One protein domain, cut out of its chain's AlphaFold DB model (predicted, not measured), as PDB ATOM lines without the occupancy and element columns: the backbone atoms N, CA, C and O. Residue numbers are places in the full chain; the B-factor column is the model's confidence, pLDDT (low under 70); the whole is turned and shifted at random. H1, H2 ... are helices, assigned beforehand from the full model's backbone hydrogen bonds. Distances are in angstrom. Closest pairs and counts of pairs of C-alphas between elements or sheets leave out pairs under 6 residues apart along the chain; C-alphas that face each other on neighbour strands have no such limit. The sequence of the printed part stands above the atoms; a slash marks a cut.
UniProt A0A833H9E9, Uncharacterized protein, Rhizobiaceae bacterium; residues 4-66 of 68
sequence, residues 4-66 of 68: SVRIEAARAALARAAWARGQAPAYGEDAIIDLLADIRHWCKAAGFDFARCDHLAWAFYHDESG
ATOM      1  N   SER A   4      41.325  28.533  14.847       88.56
ATOM      2  CA  SER A   4      42.510  28.658  15.705       88.56
ATOM      3  C   SER A   4      43.448  29.792  15.278       88.56
ATOM      4  O   SER A   4      43.923  30.538  16.127       88.56
ATOM      5  N   VAL A   5      43.672  29.980  13.972       91.81
ATOM      6  CA  VAL A   5      44.520  31.068  13.457       91.81
ATOM      7  C   VAL A   5      43.886  32.434  13.729       91.81
ATOM      8  O   VAL A   5      44.597  33.373  14.082       91.81
ATOM      9  N   ARG A   6      42.553  32.550  13.625       90.44
ATOM     10  CA  ARG A   6      41.824  33.788  13.956       90.44
ATOM     11  C   ARG A   6      41.974  34.159  15.436       90.44
ATOM     12  O   ARG A   6      42.235  35.321  15.737       90.44
ATOM     13  N   ILE A   7      41.869  33.182  16.344       93.06
ATOM     14  CA  ILE A   7      42.069  33.401  17.788       93.06
ATOM     15  C   ILE A   7      43.494  33.872  18.082       93.06
ATOM     16  O   ILE A   7      43.680  34.852  18.800       93.06
ATOM     17  N   GLU A   8      44.501  33.199  17.528       95.19
ATOM     18  CA  GLU A   8      45.898  33.559  17.790       95.19
ATOM     19  C   GLU A   8      46.254  34.933  17.204       95.19
ATOM     20  O   GLU A   8      46.950  35.718  17.848       95.19
ATOM     21  N   ALA A   9      45.692  35.289  16.045       95.25
ATOM     22  CA  ALA A   9      45.813  36.638  15.498       95.25
ATOM     23  C   ALA A   9      45.190  37.698  16.428       95.25
ATOM     24  O   ALA A   9      45.811  38.731  16.686       95.25
ATOM     25  N   ALA A  10      44.000  37.435  16.981       94.69
ATOM     26  CA  ALA A  10      43.347  38.339  17.927       94.69
ATOM     27  C   ALA A  10      44.153  38.498  19.231       94.69
ATOM     28  O   ALA A  10      44.342  39.614  19.718       94.69
ATOM     29  N   ARG A  11      44.703  37.401  19.769       95.50
ATOM     30  CA  ARG A  11      45.584  37.429  20.950       95.50
ATOM     31  C   ARG A  11      46.860  38.224  20.698       95.50
ATOM     32  O   ARG A  11      47.252  39.025  21.544       95.50
ATOM     33  N   ALA A  12      47.481  38.046  19.534       96.69
ATOM     34  CA  ALA A  12      48.662  38.808  19.150       96.69
ATOM     35  C   ALA A  12      48.359  40.314  19.049       96.69
ATOM     36  O   ALA A  12      49.152  41.130  19.523       96.69
ATOM     37  N   ALA A  13      47.200  40.687  18.494       96.25
ATOM     38  CA  ALA A  13      46.760  42.079  18.430       96.25
ATOM     39  C   ALA A  13      46.574  42.687  19.832       96.25
ATOM     40  O   ALA A  13      47.105  43.767  20.100       96.25
ATOM     41  N   LEU A  14      45.910  41.969  20.748       96.19
ATOM     42  CA  LEU A  14      45.747  42.384  22.148       96.19
ATOM     43  C   LEU A  14      47.091  42.596  22.845       96.19
ATOM     44  O   LEU A  14      47.334  43.657  23.421       96.19
ATOM     45  N   ALA A  15      47.994  41.618  22.750       96.12
ATOM     46  CA  ALA A  15      49.320  41.721  23.351       96.12
ATOM     47  C   ALA A  15      50.098  42.923  22.796       96.12
ATOM     48  O   ALA A  15      50.771  43.639  23.541       96.12
ATOM     49  N   ARG A  16      49.974  43.185  21.490       96.38
ATOM     50  CA  ARG A  16      50.677  44.291  20.841       96.38
ATOM     51  C   ARG A  16      50.115  45.661  21.213       96.38
ATOM     52  O   ARG A  16      50.904  46.606  21.313       96.38
ATOM     53  N   ALA A  17      48.804  45.759  21.417       95.62
ATOM     54  CA  ALA A  17      48.145  46.966  21.904       95.62
ATOM     55  C   ALA A  17      48.521  47.255  23.362       95.62
ATOM     56  O   ALA A  17      48.961  48.361  23.665       95.62
ATOM     57  N   ALA A  18      48.484  46.244  24.238       94.38
ATOM     58  CA  ALA A  18      48.925  46.383  25.627       94.38
ATOM     59  C   ALA A  18      50.381  46.871  25.714       94.38
ATOM     60  O   ALA A  18      50.677  47.828  26.431       94.38
ATOM     61  N   TRP A  19      51.278  46.301  24.898       94.94
ATOM     62  CA  TRP A  19      52.670  46.755  24.820       94.94
ATOM     63  C   TRP A  19      52.794  48.217  24.375       94.94
ATOM     64  O   TRP A  19      53.592  48.961  24.938       94.94
ATOM     65  N   ALA A  20      51.988  48.662  23.403       95.12
ATOM     66  CA  ALA A  20      51.984  50.059  22.961       95.12
ATOM     67  C   ALA A  20      51.522  51.030  24.063       95.12
ATOM     68  O   ALA A  20      51.967  52.176  24.088       95.12
ATOM     69  N   ARG A  21      50.679  50.565  24.993       91.94
ATOM     70  CA  ARG A  21      50.227  51.313  26.177       91.94
ATOM     71  C   ARG A  21      51.177  51.193  27.377       91.94
ATOM     72  O   ARG A  21      50.898  51.766  28.425       91.94
ATOM     73  N   GLY A  22      52.277  50.444  27.259       93.88
ATOM     74  CA  GLY A  22      53.186  50.166  28.377       93.88
ATOM     75  C   GLY A  22      52.577  49.263  29.457       93.88
ATOM     76  O   GLY A  22      53.020  49.292  30.602       93.88
ATOM     77  N   GLN A  23      51.552  48.483  29.111       92.25
ATOM     78  CA  GLN A  23      50.833  47.587  30.013       92.25
ATOM     79  C   GLN A  23      51.221  46.125  29.759       92.25
ATOM     80  O   GLN A  23      51.629  45.744  28.658       92.25
ATOM     81  N   ALA A  24      51.059  45.280  30.777       91.69
ATOM     82  CA  ALA A  24      51.140  43.835  30.590       91.69
ATOM     83  C   ALA A  24      49.939  43.341  29.753       91.69
ATOM     84  O   ALA A  24      48.827  43.837  29.956       91.69
ATOM     85  N   PRO A  25      50.121  42.368  28.838       90.38
ATOM     86  CA  PRO A  25      49.016  41.780  28.088       90.38
ATOM     87  C   PRO A  25      47.930  41.214  29.006       90.38
ATOM     88  O   PRO A  25      48.206  40.379  29.868       90.38
ATOM     89  N   ALA A  26      46.692  41.640  28.773       90.44
ATOM     90  CA  ALA A  26      45.493  41.080  29.377       90.44
ATOM     91  C   ALA A  26      44.577  40.532  28.274       90.44
ATOM     92  O   ALA A  26      44.595  41.012  27.140       90.44
ATOM     93  N   TYR A  27      43.782  39.517  28.613       91.19
ATOM     94  CA  TYR A  27      42.900  38.813  27.670       91.19
ATOM     95  C   TYR A  27      41.440  38.769  28.148       91.19
ATOM     96  O   TYR A  27      40.673  37.916  27.710       91.19
ATOM     97  N   GLY A  28      41.079  39.651  29.085       92.88
ATOM     98  CA  GLY A  28      39.708  39.821  29.566       92.88
ATOM     99  C   GLY A  28      38.885  40.757  28.679       92.88
ATOM    100  O   GLY A  28      39.415  41.371  27.753       92.88
ATOM    101  N   GLU A  29      37.599  40.889  29.000       94.62
ATOM    102  CA  GLU A  29      36.656  41.743  28.261       94.62
ATOM    103  C   GLU A  29      37.117  43.206  28.199       94.62
ATOM    104  O   GLU A  29      37.103  43.794  27.120       94.62
ATOM    105  N   ASP A  30      37.638  43.758  29.298       94.06
ATOM    106  CA  ASP A  30      38.170  45.130  29.335       94.06
ATOM    107  C   ASP A  30      39.286  45.351  28.301       94.06
ATOM    108  O   ASP A  30      39.307  46.355  27.592       94.06
ATOM    109  N   ALA A  31      40.181  44.372  28.134       93.94
ATOM    110  CA  ALA A  31      41.273  44.465  27.165       93.94
ATOM    111  C   ALA A  31      40.760  44.438  25.715       93.94
ATOM    112  O   ALA A  31      41.331  45.098  24.842       93.94
ATOM    113  N   ILE A  32      39.678  43.692  25.465       95.81
ATOM    114  CA  ILE A  32      38.987  43.666  24.171       95.81
ATOM    115  C   ILE A  32      38.331  45.024  23.909       95.81
ATOM    116  O   ILE A  32      38.504  45.573  22.824       95.81
ATOM    117  N   ILE A  33      37.630  45.587  24.897       95.56
ATOM    118  CA  ILE A  33      36.982  46.900  24.790       95.56
ATOM    119  C   ILE A  33      38.018  47.986  24.484       95.56
ATOM    120  O   ILE A  33      37.827  48.760  23.544       95.56
ATOM    121  N   ASP A  34      39.142  48.000  25.202       95.06
ATOM    122  CA  ASP A  34      40.227  48.950  24.955       95.06
ATOM    123  C   ASP A  34      40.801  48.808  23.538       95.06
ATOM    124  O   ASP A  34      41.031  49.801  22.852       95.06
ATOM    125  N   LEU A  35      41.015  47.573  23.065       95.81
ATOM    126  CA  LEU A  35      41.494  47.334  21.702       95.81
ATOM    127  C   LEU A  35      40.494  47.836  20.650       95.81
ATOM    128  O   LEU A  35      40.895  48.443  19.658       95.81
ATOM    129  N   LEU A  36      39.194  47.614  20.855       96.12
ATOM    130  CA  LEU A  36      38.156  48.121  19.954       96.12
ATOM    131  C   LEU A  36      38.120  49.657  19.950       96.12
ATOM    132  O   LEU A  36      37.969  50.263  18.887       96.12
ATOM    133  N   ALA A  37      38.314  50.294  21.108       96.06
ATOM    134  CA  ALA A  37      38.432  51.746  21.208       96.06
ATOM    135  C   ALA A  37      39.661  52.272  20.443       96.06
ATOM    136  O   ALA A  37      39.531  53.212  19.652       96.06
ATOM    137  N   ASP A  38      40.821  51.626  20.598       95.81
ATOM    138  CA  ASP A  38      42.053  51.955  19.869       95.81
ATOM    139  C   ASP A  38      41.847  51.861  18.346       95.81
ATOM    140  O   ASP A  38      42.193  52.785  17.602       95.81
ATOM    141  N   ILE A  39      41.217  50.780  17.867       96.69
ATOM    142  CA  ILE A  39      40.900  50.595  16.442       96.69
ATOM    143  C   ILE A  39      39.962  51.701  15.953       96.69
ATOM    144  O   ILE A  39      40.162  52.241  14.866       96.69
ATOM    145  N   ARG A  40      38.968  52.100  16.752       97.38
ATOM    146  CA  ARG A  40      38.033  53.172  16.386       97.38
ATOM    147  C   ARG A  40      38.738  54.521  16.233       97.38
ATOM    148  O   ARG A  40      38.449  55.264  15.291       97.38
ATOM    149  N   HIS A  41      39.689  54.826  17.117       97.12
ATOM    150  CA  HIS A  41      40.547  56.003  16.988       97.12
ATOM    151  C   HIS A  41      41.429  55.936  15.738       97.12
ATOM    152  O   HIS A  41      41.528  56.926  15.008       97.12
ATOM    153  N   TRP A  42      42.014  54.773  15.453       96.75
ATOM    154  CA  TRP A  42      42.819  54.568  14.254       96.75
ATOM    155  C   TRP A  42      42.002  54.722  12.965       96.75
ATOM    156  O   TRP A  42      42.418  55.469  12.081       96.75
ATOM    157  N   CYS A  43      40.815  54.115  12.872       97.88
ATOM    158  CA  CYS A  43      39.913  54.278  11.732       97.88
ATOM    159  C   CYS A  43      39.590  55.752  11.483       97.88
ATOM    160  O   CYS A  43      39.717  56.222  10.353       97.88
ATOM    161  N   LYS A  44      39.270  56.512  12.539       97.44
ATOM    162  CA  LYS A  44      39.040  57.959  12.429       97.44
ATOM    163  C   LYS A  44      40.264  58.698  11.877       97.44
ATOM    164  O   LYS A  44      40.100  59.571  11.030       97.44
ATOM    165  N   ALA A  45      41.468  58.366  12.341       98.06
ATOM    166  CA  ALA A  45      42.703  59.000  11.878       98.06
ATOM    167  C   ALA A  45      43.051  58.631  10.423       98.06
ATOM    168  O   ALA A  45      43.574  59.463   9.687       98.06
ATOM    169  N   ALA A  46      42.738  57.403  10.007       97.56
ATOM    170  CA  ALA A  46      42.997  56.886   8.666       97.56
ATOM    171  C   ALA A  46      41.879  57.189   7.647       97.56
ATOM    172  O   ALA A  46      42.041  56.902   6.464       97.56
ATOM    173  N   GLY A  47      40.748  57.759   8.082       97.56
ATOM    174  CA  GLY A  47      39.591  58.034   7.222       97.56
ATOM    175  C   GLY A  47      38.730  56.805   6.902       97.56
ATOM    176  O   GLY A  47      37.982  56.821   5.928       97.56
ATOM    177  N   PHE A  48      38.820  55.740   7.702       97.50
ATOM    178  CA  PHE A  48      37.968  54.557   7.577       97.50
ATOM    179  C   PHE A  48      36.671  54.707   8.381       97.50
ATOM    180  O   PHE A  48      36.673  55.194   9.514       97.50
ATOM    181  N   ASP A  49      35.562  54.223   7.819       96.69
ATOM    182  CA  ASP A  49      34.285  54.105   8.525       96.69
ATOM    183  C   ASP A  49      34.276  52.835   9.384       96.69
ATOM    184  O   ASP A  49      34.052  51.727   8.893       96.69
ATOM    185  N   PHE A  50      34.518  53.013  10.685       95.81
ATOM    186  CA  PHE A  50      34.529  51.912  11.646       95.81
ATOM    187  C   PHE A  50      33.201  51.145  11.678       95.81
ATOM    188  O   PHE A  50      33.225  49.923  11.755       95.81
ATOM    189  N   ALA A  51      32.051  51.825  11.589       95.88
ATOM    190  CA  ALA A  51      30.750  51.158  11.661       95.88
ATOM    191  C   ALA A  51      30.528  50.249  10.446       95.88
ATOM    192  O   ALA A  51      30.034  49.130  10.575       95.88
ATOM    193  N   ARG A  52      30.961  50.699   9.264       96.44
ATOM    194  CA  ARG A  52      30.955  49.862   8.062       96.44
ATOM    195  C   ARG A  52      31.918  48.680   8.182       96.44
ATOM    196  O   ARG A  52      31.553  47.575   7.785       96.44
ATOM    197  N   CYS A  53      33.129  48.893   8.698       95.94
ATOM    198  CA  CYS A  53      34.095  47.814   8.920       95.94
ATOM    199  C   CYS A  53      33.554  46.755   9.889       95.94
ATOM    200  O   CYS A  53      33.658  45.566   9.598       95.94
ATOM    201  N   ASP A  54      32.947  47.185  10.994       95.31
ATOM    202  CA  ASP A  54      32.344  46.317  12.008       95.31
ATOM    203  C   ASP A  54      31.179  45.497  11.435       95.31
ATOM    204  O   ASP A  54      31.165  44.272  11.542       95.31
ATOM    205  N   HIS A  55      30.265  46.143  10.701       94.81
ATOM    206  CA  HIS A  55      29.156  45.451  10.042       94.81
ATOM    207  C   HIS A  55      29.634  44.375   9.053       94.81
ATOM    208  O   HIS A  55      29.113  43.259   9.040       94.81
ATOM    209  N   LEU A  56      30.644  44.688   8.236       94.81
ATOM    210  CA  LEU A  56      31.214  43.714   7.303       94.81
ATOM    211  C   LEU A  56      31.922  42.573   8.044       94.81
ATOM    212  O   LEU A  56      31.763  41.421   7.655       94.81
ATOM    213  N   ALA A  57      32.665  42.867   9.114       92.31
ATOM    214  CA  ALA A  57      33.309  41.845   9.938       92.31
ATOM    215  C   ALA A  57      32.283  40.890  10.573       92.31
ATOM    216  O   ALA A  57      32.495  39.677  10.561       92.31
ATOM    217  N   TRP A  58      31.156  41.419  11.056       91.94
ATOM    218  CA  TRP A  58      30.031  40.629  11.556       91.94
ATOM    219  C   TRP A  58      29.433  39.727  10.467       91.94
ATOM    220  O   TRP A  58      29.259  38.530  10.696       91.94
ATOM    221  N   ALA A  59      29.190  40.263   9.266       91.00
ATOM    222  CA  ALA A  59      28.671  39.484   8.141       91.00
ATOM    223  C   ALA A  59      29.624  38.341   7.745       91.00
ATOM    224  O   ALA A  59      29.180  37.210   7.570       91.00
ATOM    225  N   PHE A  60      30.935  38.607   7.686       86.44
ATOM    226  CA  PHE A  60      31.943  37.571   7.438       86.44
ATOM    227  C   PHE A  60      31.944  36.485   8.517       86.44
ATOM    228  O   PHE A  60      32.052  35.308   8.195       86.44
ATOM    229  N   TYR A  61      31.819  36.856   9.792       86.19
ATOM    230  CA  TYR A  61      31.756  35.885  10.883       86.19
ATOM    231  C   TYR A  61      30.514  34.981  10.789       86.19
ATOM    232  O   TYR A  61      30.614  33.773  11.013       86.19
ATOM    233  N   HIS A  62      29.355  35.549  10.444       84.31
ATOM    234  CA  HIS A  62      28.105  34.798  10.302       84.31
ATOM    235  C   HIS A  62      28.102  33.859   9.095       84.31
ATOM    236  O   HIS A  62      27.701  32.701   9.237       84.31
ATOM    237  N   ASP A  63      28.615  34.325   7.954       81.50
ATOM    238  CA  ASP A  63      28.815  33.506   6.755       81.50
ATOM    239  C   ASP A  63      29.751  32.319   7.050       81.50
ATOM    240  O   ASP A  63      29.423  31.168   6.763       81.50
ATOM    241  N   GLU A  64      30.862  32.560   7.760       71.38
ATOM    242  CA  GLU A  64      31.777  31.495   8.197       71.38
ATOM    243  C   GLU A  64      31.155  30.514   9.201       71.38
ATOM    244  O   GLU A  64      31.567  29.353   9.265       71.38
ATOM    245  N   SER A  65      30.177  30.964   9.986       70.31
ATOM    246  CA  SER A  65      29.496  30.149  10.997       70.31
ATOM    247  C   SER A  65      28.302  29.363  10.433       70.31
ATOM    248  O   SER A  65      27.662  28.621  11.178       70.31
ATOM    249  N   GLY A  66      27.999  29.493   9.131       58.53
ATOM    250  CA  GLY A  66      26.898  28.790   8.461       58.53
ATOM    251  C   GLY A  66      25.500  29.273   8.860       58.53
ATOM    252  O   GLY A  66      24.520  28.568   8.622       58.53
TER     253      GLY A  66
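What this domain is: This is residues 4 to 66 of the 68 residues of an uncharacterized protein of Rhizobiaceae bacterium (UniProt A0A833H9E9). Three helices make an open zigzag: H1 crosses the first half of H2 near a right angle, and H3 turns back from the far end of H2 as the second arm of a V. H1 and H3 stay apart, and residues 4 to 9 and 55 to 66 stick out. The 63 printed residues, with H1, H2 and H3 in that order and no named strand, are all helix in class, only just loose and close to compact, with a radius of gyration of the C-alphas of 12.9 A and spans of 37 by 31 by 17 A.

How they stand to each other: Start at H1, residues 4 to 20, whose residues 14 to 17 alone touch residues 31 to 35 of H2, residues 29 to 46. Look at Leu 14 and Leu 35, their closest C-alphas, 6.5 A apart; the helices are about perpendicular, at 77 degrees. Further along, H2 and H3, residues 50 to 64, only just touch, and only at the corner, with 3 pairs of C-alphas within 8 A, the closest Cys 43 and Phe 50 at 5.9 A. They run opposite ways at a steep tilt of 57 degrees. In H1, H2 and H3 every O i to N i+4 pair is within hydrogen-bond range.

Where its parts are: Find C-alpha 4 at (42.510, 28.658, 15.705); from there H1 runs 24.5 A. H2 runs 25.6 A from C-alpha 29 at (36.656, 41.743, 28.261), and H3 20.9 A to C-alpha 64 at (31.777, 31.495, 8.197).

The domain as a whole: The farthest C-alphas, Gly 22 and Gly 66, are 39.3 A apart. The printed part has no cut and no long link; residue 66 alone has pLDDT under 70.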